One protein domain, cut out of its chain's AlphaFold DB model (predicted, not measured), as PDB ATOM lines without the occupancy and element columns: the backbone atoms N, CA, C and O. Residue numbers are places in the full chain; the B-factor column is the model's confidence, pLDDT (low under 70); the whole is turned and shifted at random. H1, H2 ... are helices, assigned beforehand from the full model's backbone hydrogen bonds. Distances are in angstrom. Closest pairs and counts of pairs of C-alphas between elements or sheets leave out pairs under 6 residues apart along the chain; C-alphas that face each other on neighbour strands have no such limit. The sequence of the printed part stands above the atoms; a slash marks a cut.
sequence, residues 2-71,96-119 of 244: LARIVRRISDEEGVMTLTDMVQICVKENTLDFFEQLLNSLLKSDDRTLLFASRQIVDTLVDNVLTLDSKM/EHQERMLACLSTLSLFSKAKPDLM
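What this domain is: This is residues 2 to 71 and 96 to 119 of the 244 residues of an uncharacterized protein of Onchocerca flexuosa (UniProt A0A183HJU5). Long H4 and H5 run side by side in opposite ways, and H2 crosses both nearly at right angles. H3 folds back from H2, while H1 and short H6 pack on H4. The printed part has 94 residues, 84 of them in six named helices in order H1 to H6; its class is all helix, with no named strand, and it is compact: radius of gyration of the C-alphas 12.9 A, spans 38 by 28 by 23 A.

Where its parts are: H4, residues 47 to 71, runs 36.1 A from C-alpha 47 at (-10.686, 26.362, 35.933). H5, residues 96 to 114, spans 27.4 A; H2, residues 12 to 27, 22.7 A; H3, residues 31 to 42, 16.4 A. H1 is residues 2 to 9; H6, residues 116 to 119, ends at (2.601, 29.681, 27.153).

How they stand to each other: The hub H4 touches H5 at a shallow tilt of 30 degrees, closest C-alphas Leu 60 and Cys 104, 5.9 A. H2 and H3 form a hairpin, closest C-alphas Cys 25 and Leu 31, 4.7 A. Every O i to N i+4 pair is within hydrogen-bond range in H1 to H5; H6 is too short for one.

The domain as a whole: Residues 72 to 95 are cut out, C-alphas 71 and 96 being 11.3 A apart. Residues 2 to 9 have pLDDT under 70.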
ATOM      1  N   LEU A   2     -12.325  13.504  39.739       54.25
ATOM      2  CA  LEU A   2     -11.762  14.436  38.741       54.25
ATOM      3  C   LEU A   2     -10.341  14.929  39.062       54.25
ATOM      4  O   LEU A   2      -9.464  14.812  38.222       54.25
ATOM      5  N   ALA A   3     -10.061  15.351  40.300       55.22
ATOM      6  CA  ALA A   3      -8.712  15.783  40.690       55.22
ATOM      7  C   ALA A   3      -7.638  14.680  40.566       55.22
ATOM      8  O   ALA A   3      -6.480  14.977  40.299       55.22
ATOM      9  N   ARG A   4      -8.006  13.400  40.737       61.03
ATOM     10  CA  ARG A   4      -7.078  12.267  40.553       61.03
ATOM     11  C   ARG A   4      -6.845  11.957  39.076       61.03
ATOM     12  O   ARG A   4      -5.736  11.589  38.723       61.03
ATOM     13  N   ILE A   5      -7.872  12.118  38.241       62.81
ATOM     14  CA  ILE A   5      -7.774  11.962  36.782       62.81
ATOM     15  C   ILE A   5      -6.910  13.083  36.204       62.81
ATOM     16  O   ILE A   5      -5.952  12.805  35.502       62.81
ATOM     17  N   VAL A   6      -7.174  14.333  36.591       63.84
ATOM     18  CA  VAL A   6      -6.354  15.494  36.216       63.84
ATOM     19  C   VAL A   6      -4.900  15.297  36.632       63.84
ATOM     20  O   VAL A   6      -4.007  15.467  35.816       63.84
ATOM     21  N   ARG A   7      -4.655  14.850  37.870       67.50
ATOM     22  CA  ARG A   7      -3.292  14.590  38.348       67.50
ATOM     23  C   ARG A   7      -2.575  13.480  37.570       67.50
ATOM     24  O   ARG A   7      -1.373  13.590  37.406       67.50
ATOM     25  N   ARG A   8      -3.296  12.451  37.112       67.31
ATOM     26  CA  ARG A   8      -2.750  11.359  36.284       67.31
ATOM     27  C   ARG A   8      -2.549  11.722  34.813       67.31
ATOM     28  O   ARG A   8      -1.830  11.034  34.120       67.31
ATOM     29  N   ILE A   9      -3.253  12.726  34.298       69.19
ATOM     30  CA  ILE A   9      -3.048  13.195  32.918       69.19
ATOM     31  C   ILE A   9      -1.900  14.210  32.880       69.19
ATOM     32  O   ILE A   9      -1.185  14.304  31.891       69.19
ATOM     33  N   SER A  10      -1.739  14.981  33.956       75.06
ATOM     34  CA  SER A  10      -0.696  15.999  34.098       75.06
ATOM     35  C   SER A  10       0.608  15.479  34.712       75.06
ATOM     36  O   SER A  10       1.482  16.291  34.994       75.06
ATOM     37  N   ASP A  11       0.738  14.176  34.976       83.69
ATOM     38  CA  ASP A  11       2.026  13.591  35.348       83.69
ATOM     39  C   ASP A  11       2.879  13.309  34.099       83.69
ATOM     40  O   ASP A  11       2.413  13.409  32.963       83.69
ATOM     41  N   GLU A  12       4.161  13.013  34.305       83.81
ATOM     42  CA  GLU A  12       5.126  12.833  33.215       83.81
ATOM     43  C   GLU A  12       4.694  11.726  32.237       83.81
ATOM     44  O   GLU A  12       4.767  11.913  31.025       83.81
ATOM     45  N   GLU A  13       4.158  10.611  32.743       86.44
ATOM     46  CA  GLU A  13       3.673   9.490  31.926       86.44
ATOM     47  C   GLU A  13       2.459   9.885  31.067       86.44
ATOM     48  O   GLU A  13       2.410   9.581  29.866       86.44
ATOM     49  N   GLY A  14       1.501  10.615  31.648       86.56
ATOM     50  CA  GLY A  14       0.349  11.152  30.927       86.56
ATOM     51  C   GLY A  14       0.751  12.145  29.835       86.56
ATOM     52  O   GLY A  14       0.226  12.088  28.718       86.56
ATOM     53  N   VAL A  15       1.732  13.005  30.117       90.38
ATOM     54  CA  VAL A  15       2.276  13.959  29.140       90.38
ATOM     55  C   VAL A  15       2.994  13.240  28.000       90.38
ATOM     56  O   VAL A  15       2.769  13.586  26.841       90.38
ATOM     57  N   MET A  16       3.789  12.206  28.282       89.88
ATOM     58  CA  MET A  16       4.447  11.430  27.226       89.88
ATOM     59  C   MET A  16       3.434  10.691  26.347       89.88
ATOM     60  O   MET A  16       3.508  10.780  25.120       89.88
ATOM     61  N   THR A  17       2.408  10.089  26.955       92.69
ATOM     62  CA  THR A  17       1.297   9.472  26.212       92.69
ATOM     63  C   THR A  17       0.616  10.484  25.285       92.69
ATOM     64  O   THR A  17       0.323  10.182  24.128       92.69
ATOM     65  N   LEU A  18       0.402  11.717  25.758       93.88
ATOM     66  CA  LEU A  18      -0.160  12.797  24.945       93.88
ATOM     67  C   LEU A  18       0.738  13.141  23.749       93.88
ATOM     68  O   LEU A  18       0.233  13.313  22.636       93.88
ATOM     69  N   THR A  19       2.057  13.223  23.954       94.06
ATOM     70  CA  THR A  19       3.000  13.485  22.857       94.06
ATOM     71  C   THR A  19       3.002  12.366  21.815       94.06
ATOM     72  O   THR A  19       3.027  12.661  20.617       94.06
ATOM     73  N   ASP A  20       2.881  11.106  22.244       93.56
ATOM     74  CA  ASP A  20       2.785   9.951  21.346       93.56
ATOM     75  C   ASP A  20       1.497   9.996  20.518       93.56
ATOM     76  O   ASP A  20       1.535   9.814  19.298       93.56
ATOM     77  N   MET A  21       0.362  10.329  21.145       93.25
ATOM     78  CA  MET A  21      -0.908  10.524  20.436       93.25
ATOM     79  C   MET A  21      -0.797  11.617  19.369       93.25
ATOM     80  O   MET A  21      -1.221  11.414  18.232       93.25
ATOM     81  N   VAL A  22      -0.182  12.757  19.701       93.38
ATOM     82  CA  VAL A  22       0.042  13.845  18.737       93.38
ATOM     83  C   VAL A  22       0.924  13.377  17.578       93.38
ATOM     84  O   VAL A  22       0.622  13.691  16.427       93.38
ATOM     85  N   GLN A  23       1.975  12.596  17.838       91.94
ATOM     86  CA  GLN A  23       2.824  12.047  16.775       91.94
ATOM     87  C   GLN A  23       2.086  11.061  15.869       91.94
ATOM     88  O   GLN A  23       2.288  11.091  14.653       91.94
ATOM     89  N   ILE A  24       1.212  10.220  16.425       93.31
ATOM     90  CA  ILE A  24       0.334   9.354  15.629       93.31
ATOM     91  C   ILE A  24      -0.565  10.219  14.739       93.31
ATOM     92  O   ILE A  24      -0.596  10.008  13.529       93.31
ATOM     93  N   CYS A  25      -1.190  11.267  15.287       93.25
ATOM     94  CA  CYS A  25      -2.025  12.176  14.502       93.25
ATOM     95  C   CYS A  25      -1.257  12.900  13.383       93.25
ATOM     96  O   CYS A  25      -1.804  13.124  12.304       93.25
ATOM     97  N   VAL A  26       0.013  13.261  13.607       89.12
ATOM     98  CA  VAL A  26       0.882  13.819  12.554       89.12
ATOM     99  C   VAL A  26       1.115  12.789  11.448       89.12
ATOM    100  O   VAL A  26       0.952  13.114  10.273       89.12
ATOM    101  N   LYS A  27       1.470  11.548  11.807       90.25
ATOM    102  CA  LYS A  27       1.759  10.467  10.848       90.25
ATOM    103  C   LYS A  27       0.533  10.064  10.031       90.25
ATOM    104  O   LYS A  27       0.662   9.778   8.845       90.25
ATOM    105  N   GLU A  28      -0.642  10.070  10.650       94.88
ATOM    106  CA  GLU A  28      -1.914   9.721  10.008       94.88
ATOM    107  C   GLU A  28      -2.587  10.905   9.299       94.88
ATOM    108  O   GLU A  28      -3.654  10.739   8.713       94.88
ATOM    109  N   ASN A  29      -1.978  12.098   9.324       91.50
ATOM    110  CA  ASN A  29      -2.557  13.326   8.776       91.50
ATOM    111  C   ASN A  29      -3.942  13.663   9.378       91.50
ATOM    112  O   ASN A  29      -4.842  14.149   8.693       91.50
ATOM    113  N   THR A  30      -4.115  13.398  10.676       94.75
ATOM    114  CA  THR A  30      -5.341  13.643  11.461       94.75
ATOM    115  C   THR A  30      -5.159  14.727  12.531       94.75
ATOM    116  O   THR A  30      -6.043  14.945  13.363       94.75
ATOM    117  N   LEU A  31      -4.031  15.445  12.501       92.12
ATOM    118  CA  LEU A  31      -3.678  16.486  13.473       92.12
ATOM    119  C   LEU A  31      -4.745  17.583  13.607       92.12
ATOM    120  O   LEU A  31      -4.993  18.052  14.716       92.12
ATOM    121  N   ASP A  32      -5.416  17.949  12.515       93.50
ATOM    122  CA  ASP A  32      -6.457  18.983  12.525       93.50
ATOM    123  C   ASP A  32      -7.656  18.599  13.410       93.50
ATOM    124  O   ASP A  32      -8.236  19.456  14.078       93.50
ATOM    125  N   PHE A  33      -8.007  17.309  13.486       94.06
ATOM    126  CA  PHE A  33      -9.069  16.835  14.382       94.06
ATOM    127  C   PHE A  33      -8.659  16.958  15.849       94.06
ATOM    128  O   PHE A  33      -9.457  17.382  16.688       94.06
ATOM    129  N   PHE A  34      -7.402  16.635  16.155       94.06
ATOM    130  CA  PHE A  34      -6.858  16.811  17.496       94.06
ATOM    131  C   PHE A  34      -6.820  18.296  17.885       94.06
ATOM    132  O   PHE A  34      -7.214  18.664  18.992       94.06
ATOM    133  N   GLU A  35      -6.413  19.166  16.959       93.44
ATOM    134  CA  GLU A  35      -6.434  20.616  17.151       93.44
ATOM    135  C   GLU A  35      -7.858  21.125  17.434       93.44
ATOM    136  O   GLU A  35      -8.061  21.909  18.362       93.44
ATOM    137  N   GLN A  36      -8.869  20.660  16.693       93.88
ATOM    138  CA  GLN A  36     -10.274  21.019  16.929       93.88
ATOM    139  C   GLN A  36     -10.793  20.536  18.290       93.88
ATOM    140  O   GLN A  36     -11.507  21.282  18.972       93.88
ATOM    141  N   LEU A  37     -10.426  19.320  18.703       93.06
ATOM    142  CA  LEU A  37     -10.758  18.788  20.025       93.06
ATOM    143  C   LEU A  37     -10.144  19.659  21.123       93.06
ATOM    144  O   LEU A  37     -10.863  20.129  22.006       93.06
ATOM    145  N   LEU A  38      -8.838  19.927  21.039       93.88
ATOM    146  CA  LEU A  38      -8.125  20.737  22.023       93.88
ATOM    147  C   LEU A  38      -8.704  22.155  22.103       93.88
ATOM    148  O   LEU A  38      -8.968  22.653  23.196       93.88
ATOM    149  N   ASN A  39      -8.991  22.771  20.953       92.69
ATOM    150  CA  ASN A  39      -9.680  24.059  20.871       92.69
ATOM    151  C   ASN A  39     -11.046  24.033  21.563       92.69
ATOM    152  O   ASN A  39     -11.399  24.971  22.271       92.69
ATOM    153  N   SER A  40     -11.833  22.979  21.357       92.50
ATOM    154  CA  SER A  40     -13.173  22.868  21.945       92.50
ATOM    155  C   SER A  40     -13.116  22.695  23.460       92.50
ATOM    156  O   SER A  40     -13.900  23.316  24.174       92.50
ATOM    157  N   LEU A  41     -12.153  21.914  23.955       91.25
ATOM    158  CA  LEU A  41     -11.916  21.735  25.385       91.25
ATOM    159  C   LEU A  41     -11.480  23.056  26.038       91.25
ATOM    160  O   LEU A  41     -12.097  23.504  27.004       91.25
ATOM    161  N   LEU A  42     -10.464  23.719  25.479       91.69
ATOM    162  CA  LEU A  42      -9.857  24.918  26.074       91.69
ATOM    163  C   LEU A  42     -10.647  26.215  25.853       91.69
ATOM    164  O   LEU A  42     -10.311  27.237  26.449       91.69
ATOM    165  N   LYS A  43     -11.706  26.180  25.036       87.94
ATOM    166  CA  LYS A  43     -12.711  27.251  24.962       87.94
ATOM    167  C   LYS A  43     -13.579  27.339  26.214       87.94
ATOM    168  O   LYS A  43     -14.194  28.378  26.433       87.94
ATOM    169  N   SER A  44     -13.677  26.269  27.001       83.75
ATOM    170  CA  SER A  44     -14.404  26.314  28.267       83.75
ATOM    171  C   SER A  44     -13.610  27.103  29.316       83.75
ATOM    172  O   SER A  44     -12.407  26.905  29.469       83.75
ATOM    173  N   ASP A  45     -14.284  27.953  30.092       81.19
ATOM    174  CA  ASP A  45     -13.687  28.632  31.257       81.19
ATOM    175  C   ASP A  45     -13.593  27.701  32.489       81.19
ATOM    176  O   ASP A  45     -13.600  28.147  33.644       81.19
ATOM    177  N   ASP A  46     -13.516  26.383  32.270       90.88
ATOM    178  CA  ASP A  46     -13.347  25.413  33.349       90.88
ATOM    179  C   ASP A  46     -11.949  25.562  33.959       90.88
ATOM    180  O   ASP A  46     -10.928  25.146  33.406       90.88
ATOM    181  N   ARG A  47     -11.913  26.139  35.161       89.50
ATOM    182  CA  ARG A  47     -10.686  26.362  35.933       89.50
ATOM    183  C   ARG A  47      -9.894  25.080  36.175       89.50
ATOM    184  O   ARG A  47      -8.668  25.136  36.217       89.50
ATOM    185  N   THR A  48     -10.570  23.944  36.343       89.50
ATOM    186  CA  THR A  48      -9.915  22.652  36.583       89.50
ATOM    187  C   THR A  48      -9.176  22.194  35.335       89.50
ATOM    188  O   THR A  48      -8.022  21.772  35.423       89.50
ATOM    189  N   LEU A  49      -9.821  22.325  34.174       90.25
ATOM    190  CA  LEU A  49      -9.211  22.010  32.889       90.25
ATOM    191  C   LEU A  49      -8.036  22.944  32.599       90.25
ATOM    192  O   LEU A  49      -6.947  22.468  32.305       90.25
ATOM    193  N   LEU A  50      -8.213  24.257  32.765       91.50
ATOM    194  CA  LEU A  50      -7.143  25.233  32.541       91.50
ATOM    195  C   LEU A  50      -5.938  24.996  33.462       91.50
ATOM    196  O   LEU A  50      -4.792  25.133  33.030       91.50
ATOM    197  N   PHE A  51      -6.177  24.606  34.717       91.25
ATOM    198  CA  PHE A  51      -5.114  24.229  35.647       91.25
ATOM    199  C   PHE A  51      -4.382  22.954  35.201       91.25
ATOM    200  O   PHE A  51      -3.153  22.904  35.238       91.25
ATOM    201  N   ALA A  52      -5.115  21.940  34.733       91.44
ATOM    202  CA  ALA A  52      -4.537  20.723  34.163       91.44
ATOM    203  C   ALA A  52      -3.685  21.027  32.921       91.44
ATOM    204  O   ALA A  52      -2.545  20.585  32.822       91.44
ATOM    205  N   SER A  53      -4.211  21.834  31.998       94.50
ATOM    206  CA  SER A  53      -3.519  22.230  30.770       94.50
ATOM    207  C   SER A  53      -2.271  23.052  31.049       94.50
ATOM    208  O   SER A  53      -1.267  22.870  30.369       94.50
ATOM    209  N   ARG A  54      -2.295  23.912  32.075       94.56
ATOM    210  CA  ARG A  54      -1.099  24.636  32.513       94.56
ATOM    211  C   ARG A  54      -0.024  23.678  33.023       94.56
ATOM    212  O   ARG A  54       1.115  23.821  32.609       94.56
ATOM    213  N   GLN A  55      -0.381  22.695  33.852       94.31
ATOM    214  CA  GLN A  55       0.583  21.686  34.311       94.31
ATOM    215  C   GLN A  55       1.155  20.875  33.145       94.31
ATOM    216  O   GLN A  55       2.361  20.706  33.076       94.31
ATOM    217  N   ILE A  56       0.319  20.450  32.191       95.38
ATOM    218  CA  ILE A  56       0.783  19.738  30.987       95.38
ATOM    219  C   ILE A  56       1.786  20.591  30.202       95.38
ATOM    220  O   ILE A  56       2.840  20.096  29.820       95.38
ATOM    221  N   VAL A  57       1.480  21.873  29.978       96.69
ATOM    222  CA  VAL A  57       2.389  22.806  29.296       96.69
ATOM    223  C   VAL A  57       3.701  22.971  30.067       96.69
ATOM    224  O   VAL A  57       4.760  22.955  29.450       96.69
ATOM    225  N   ASP A  58       3.645  23.091  31.394       95.38
ATOM    226  CA  ASP A  58       4.835  23.201  32.245       95.38
ATOM    227  C   ASP A  58       5.722  21.962  32.123       95.38
ATOM    228  O   ASP A  58       6.898  22.081  31.797       95.38
ATOM    229  N   THR A  59       5.134  20.774  32.266       95.06
ATOM    230  CA  THR A  59       5.845  19.501  32.126       95.06
ATOM    231  C   THR A  59       6.412  19.311  30.720       95.06
ATOM    232  O   THR A  59       7.529  18.828  30.570       95.06
ATOM    233  N   LEU A  60       5.694  19.725  29.670       95.38
ATOM    234  CA  LEU A  60       6.212  19.691  28.298       95.38
ATOM    235  C   LEU A  60       7.441  20.594  28.127       95.38
ATOM    236  O   LEU A  60       8.390  20.199  27.451       95.38
ATOM    237  N   VAL A  61       7.438  21.791  28.719       94.81
ATOM    238  CA  VAL A  61       8.590  22.707  28.675       94.81
ATOM    239  C   VAL A  61       9.766  22.140  29.468       94.81
ATOM    240  O   VAL A  61      10.884  22.122  28.950       94.81
ATOM    241  N   ASP A  62       9.522  21.605  30.665       93.25
ATOM    242  CA  ASP A  62      10.549  20.943  31.478       93.25
ATOM    243  C   ASP A  62      11.170  19.748  30.733       93.25
ATOM    244  O   ASP A  62      12.392  19.562  30.744       93.25
ATOM    245  N   ASN A  63      10.351  18.978  30.010       91.38
ATOM    246  CA  ASN A  63      10.816  17.884  29.162       91.38
ATOM    247  C   ASN A  63      11.681  18.386  28.006       91.38
ATOM    248  O   ASN A  63      12.744  17.820  27.764       91.38
ATOM    249  N   VAL A  64      11.283  19.459  27.317       91.19
ATOM    250  CA  VAL A  64      12.096  20.068  26.249       91.19
ATOM    251  C   VAL A  64      13.460  20.510  26.785       91.19
ATOM    252  O   VAL A  64      14.478  20.161  26.192       91.19
ATOM    253  N   LEU A  65      13.508  21.180  27.939       91.12
ATOM    254  CA  LEU A  65      14.761  21.602  28.582       91.12
ATOM    255  C   LEU A  65      15.636  20.417  29.025       91.12
ATOM    256  O   LEU A  65      16.857  20.413  28.845       91.12
ATOM    257  N   THR A  66      15.013  19.379  29.583       89.94
ATOM    258  CA  THR A  66      15.705  18.148  29.987       89.94
ATOM    259  C   THR A  66      16.279  17.422  28.775       89.94
ATOM    260  O   THR A  66      17.394  16.900  28.825       89.94
ATOM    261  N   LEU A  67      15.540  17.394  27.667       86.50
ATOM    262  CA  LEU A  67      16.028  16.834  26.419       86.50
ATOM    263  C   LEU A  67      17.194  17.680  25.876       86.50
ATOM    264  O   LEU A  67      18.242  17.131  25.542       86.50
ATOM    265  N   ASP A  68      17.074  19.001  25.847       83.38
ATOM    266  CA  ASP A  68      18.130  19.887  25.343       83.38
ATOM    267  C   ASP A  68      19.453  19.731  26.120       83.38
ATOM    268  O   ASP A  68      20.514  19.492  25.537       83.38
ATOM    269  N   SER A  69      19.381  19.713  27.456       84.00
ATOM    270  CA  SER A  69      20.558  19.495  28.315       84.00
ATOM    271  C   SER A  69      21.251  18.149  28.070       84.00
ATOM    272  O   SER A  69      22.477  18.107  27.982       84.00
ATOM    273  N   LYS A  70      20.486  17.064  27.885       79.19
ATOM    274  CA  LYS A  70      21.023  15.727  27.576       79.19
ATOM    275  C   LYS A  70      21.760  15.690  26.235       79.19
ATOM    276  O   LYS A  70      22.805  15.043  26.145       79.19
ATOM    277  N   MET A  71      21.263  16.404  25.219       71.88
ATOM    278  CA  MET A  71      21.961  16.550  23.931       71.88
ATOM    279  C   MET A  71      23.286  17.296  24.082       71.88
ATOM    280  O   MET A  71      24.292  16.862  23.519       71.88
ATOM    281  N   GLU A  96      16.130   9.081  18.401       83.50
ATOM    282  CA  GLU A  96      15.019   8.930  19.355       83.50
ATOM    283  C   GLU A  96      14.826  10.205  20.186       83.50
ATOM    284  O   GLU A  96      13.710  10.679  20.408       83.50
ATOM    285  N   HIS A  97      15.933  10.800  20.614       83.12
ATOM    286  CA  HIS A  97      15.930  12.027  21.390       83.12
ATOM    287  C   HIS A  97      15.391  13.227  20.604       83.12
ATOM    288  O   HIS A  97      14.560  13.990  21.104       83.12
ATOM    289  N   GLN A  98      15.818  13.367  19.349       81.38
ATOM    290  CA  GLN A  98      15.308  14.386  18.436       81.38
ATOM    291  C   GLN A  98      13.808  14.199  18.159       81.38
ATOM    292  O   GLN A  98      13.055  15.174  18.180       81.38
ATOM    293  N   GLU A  99      13.355  12.959  17.953       85.31
ATOM    294  CA  GLU A  99      11.938  12.621  17.762       85.31
ATOM    295  C   GLU A  99      11.090  12.994  18.990       85.31
ATOM    296  O   GLU A  99      10.023  13.594  18.840       85.31
ATOM    297  N   ARG A 100      11.585  12.741  20.209       87.88
ATOM    298  CA  ARG A 100      10.911  13.166  21.450       87.88
ATOM    299  C   ARG A 100      10.819  14.681  21.584       87.88
ATOM    300  O   ARG A 100       9.765  15.201  21.957       87.88
ATOM    301  N   MET A 101      11.890  15.403  21.256       86.81
ATOM    302  CA  MET A 101      11.879  16.867  21.291       86.81
ATOM    303  C   MET A 101      10.863  17.433  20.287       86.81
ATOM    304  O   MET A 101      10.057  18.297  20.635       86.81
ATOM    305  N   LEU A 102      10.842  16.895  19.062       85.88
ATOM    306  CA  LEU A 102       9.852  17.228  18.031       85.88
ATOM    307  C   LEU A 102       8.415  16.960  18.496       85.88
ATOM    308  O   LEU A 102       7.518  17.764  18.219       85.88
ATOM    309  N   ALA A 103       8.192  15.854  19.206       90.19
ATOM    310  CA  ALA A 103       6.890  15.494  19.750       90.19
ATOM    311  C   ALA A 103       6.413  16.486  20.816       90.19
ATOM    312  O   ALA A 103       5.276  16.970  20.746       90.19
ATOM    313  N   CYS A 104       7.298  16.865  21.740       93.38
ATOM    314  CA  CYS A 104       6.997  17.863  22.762       93.38
ATOM    315  C   CYS A 104       6.677  19.225  22.133       93.38
ATOM    316  O   CYS A 104       5.644  19.819  22.438       93.38
ATOM    317  N   LEU A 105       7.504  19.692  21.193       92.00
ATOM    318  CA  LEU A 105       7.317  20.981  20.520       92.00
ATOM    319  C   LEU A 105       6.057  21.025  19.651       92.00
ATOM    320  O   LEU A 105       5.341  22.026  19.655       92.00
ATOM    321  N   SER A 106       5.730  19.928  18.965       91.69
ATOM    322  CA  SER A 106       4.482  19.821  18.200       91.69
ATOM    323  C   SER A 106       3.265  19.897  19.121       91.69
ATOM    324  O   SER A 106       2.302  20.603  18.818       91.69
ATOM    325  N   THR A 107       3.335  19.243  20.282       95.44
ATOM    326  CA  THR A 107       2.273  19.271  21.297       95.44
ATOM    327  C   THR A 107       2.128  20.666  21.912       95.44
ATOM    328  O   THR A 107       1.020  21.201  21.964       95.44
ATOM    329  N   LEU A 108       3.236  21.318  22.284       96.25
ATOM    330  CA  LEU A 108       3.248  22.717  22.734       96.25
ATOM    331  C   LEU A 108       2.665  23.657  21.674       96.25
ATOM    332  O   LEU A 108       1.900  24.565  22.002       96.25
ATOM    333  N   SER A 109       2.964  23.414  20.394       94.88
ATOM    334  CA  SER A 109       2.418  24.201  19.291       94.88
ATOM    335  C   SER A 109       0.889  24.140  19.261       94.88
ATOM    336  O   SER A 109       0.252  25.186  19.134       94.88
ATOM    337  N   LEU A 110       0.287  22.965  19.473       95.56
ATOM    338  CA  LEU A 110      -1.170  22.813  19.563       95.56
ATOM    339  C   LEU A 110      -1.760  23.593  20.744       95.56
ATOM    340  O   LEU A 110      -2.716  24.350  20.558       95.56
ATOM    341  N   PHE A 111      -1.161  23.494  21.936       96.56
ATOM    342  CA  PHE A 111      -1.593  24.288  23.095       96.56
ATOM    343  C   PHE A 111      -1.466  25.792  22.837       96.56
ATOM    344  O   PHE A 111      -2.385  26.546  23.152       96.56
ATOM    345  N   SER A 112      -0.377  26.231  22.200       96.44
ATOM    346  CA  SER A 112      -0.171  27.640  21.847       96.44
ATOM    347  C   SER A 112      -1.207  28.164  20.852       96.44
ATOM    348  O   SER A 112      -1.475  29.359  20.842       96.44
ATOM    349  N   LYS A 113      -1.756  27.304  19.983       94.94
ATOM    350  CA  LYS A 113      -2.832  27.675  19.057       94.94
ATOM    351  C   LYS A 113      -4.169  27.750  19.787       94.94
ATOM    352  O   LYS A 113      -4.915  28.698  19.575       94.94
ATOM    353  N   ALA A 114      -4.445  26.773  20.649       95.25
ATOM    354  CA  ALA A 114      -5.738  26.649  21.306       95.25
ATOM    355  C   ALA A 114      -5.944  27.625  22.468       95.25
ATOM    356  O   ALA A 114      -7.023  28.196  22.623       95.25
ATOM    357  N   LYS A 115      -4.911  27.844  23.286       95.75
ATOM    358  CA  LYS A 115      -4.949  28.785  24.410       95.75
ATOM    359  C   LYS A 115      -3.555  29.389  24.636       95.75
ATOM    360  O   LYS A 115      -2.834  28.950  25.536       95.75
ATOM    361  N   PRO A 116      -3.162  30.405  23.842       96.62
ATOM    362  CA  PRO A 116      -1.799  30.935  23.872       96.62
ATOM    363  C   PRO A 116      -1.374  31.504  25.241       96.62
ATOM    364  O   PRO A 116      -0.197  31.432  25.589       96.62
ATOM    365  N   ASP A 117      -2.321  31.970  26.067       95.81
ATOM    366  CA  ASP A 117      -2.081  32.458  27.442       95.81
ATOM    367  C   ASP A 117      -1.358  31.438  28.348       95.81
ATOM    368  O   ASP A 117      -0.692  31.806  29.322       95.81
ATOM    369  N   LEU A 118      -1.490  30.135  28.059       96.56
ATOM    370  CA  LEU A 118      -0.820  29.077  28.822       96.56
ATOM    371  C   LEU A 118       0.707  29.132  28.664       96.56
ATOM    372  O   LEU A 118       1.427  28.757  29.588       96.56
ATOM    373  N   MET A 119       1.187  29.650  27.533       97.12
ATOM    374  CA  MET A 119       2.601  29.681  27.153       97.12
ATOM    375  C   MET A 119       3.319  30.978  27.548       97.12
ATOM    376  O   MET A 119       4.540  31.036  27.447       97.12
TER     377      MET A 119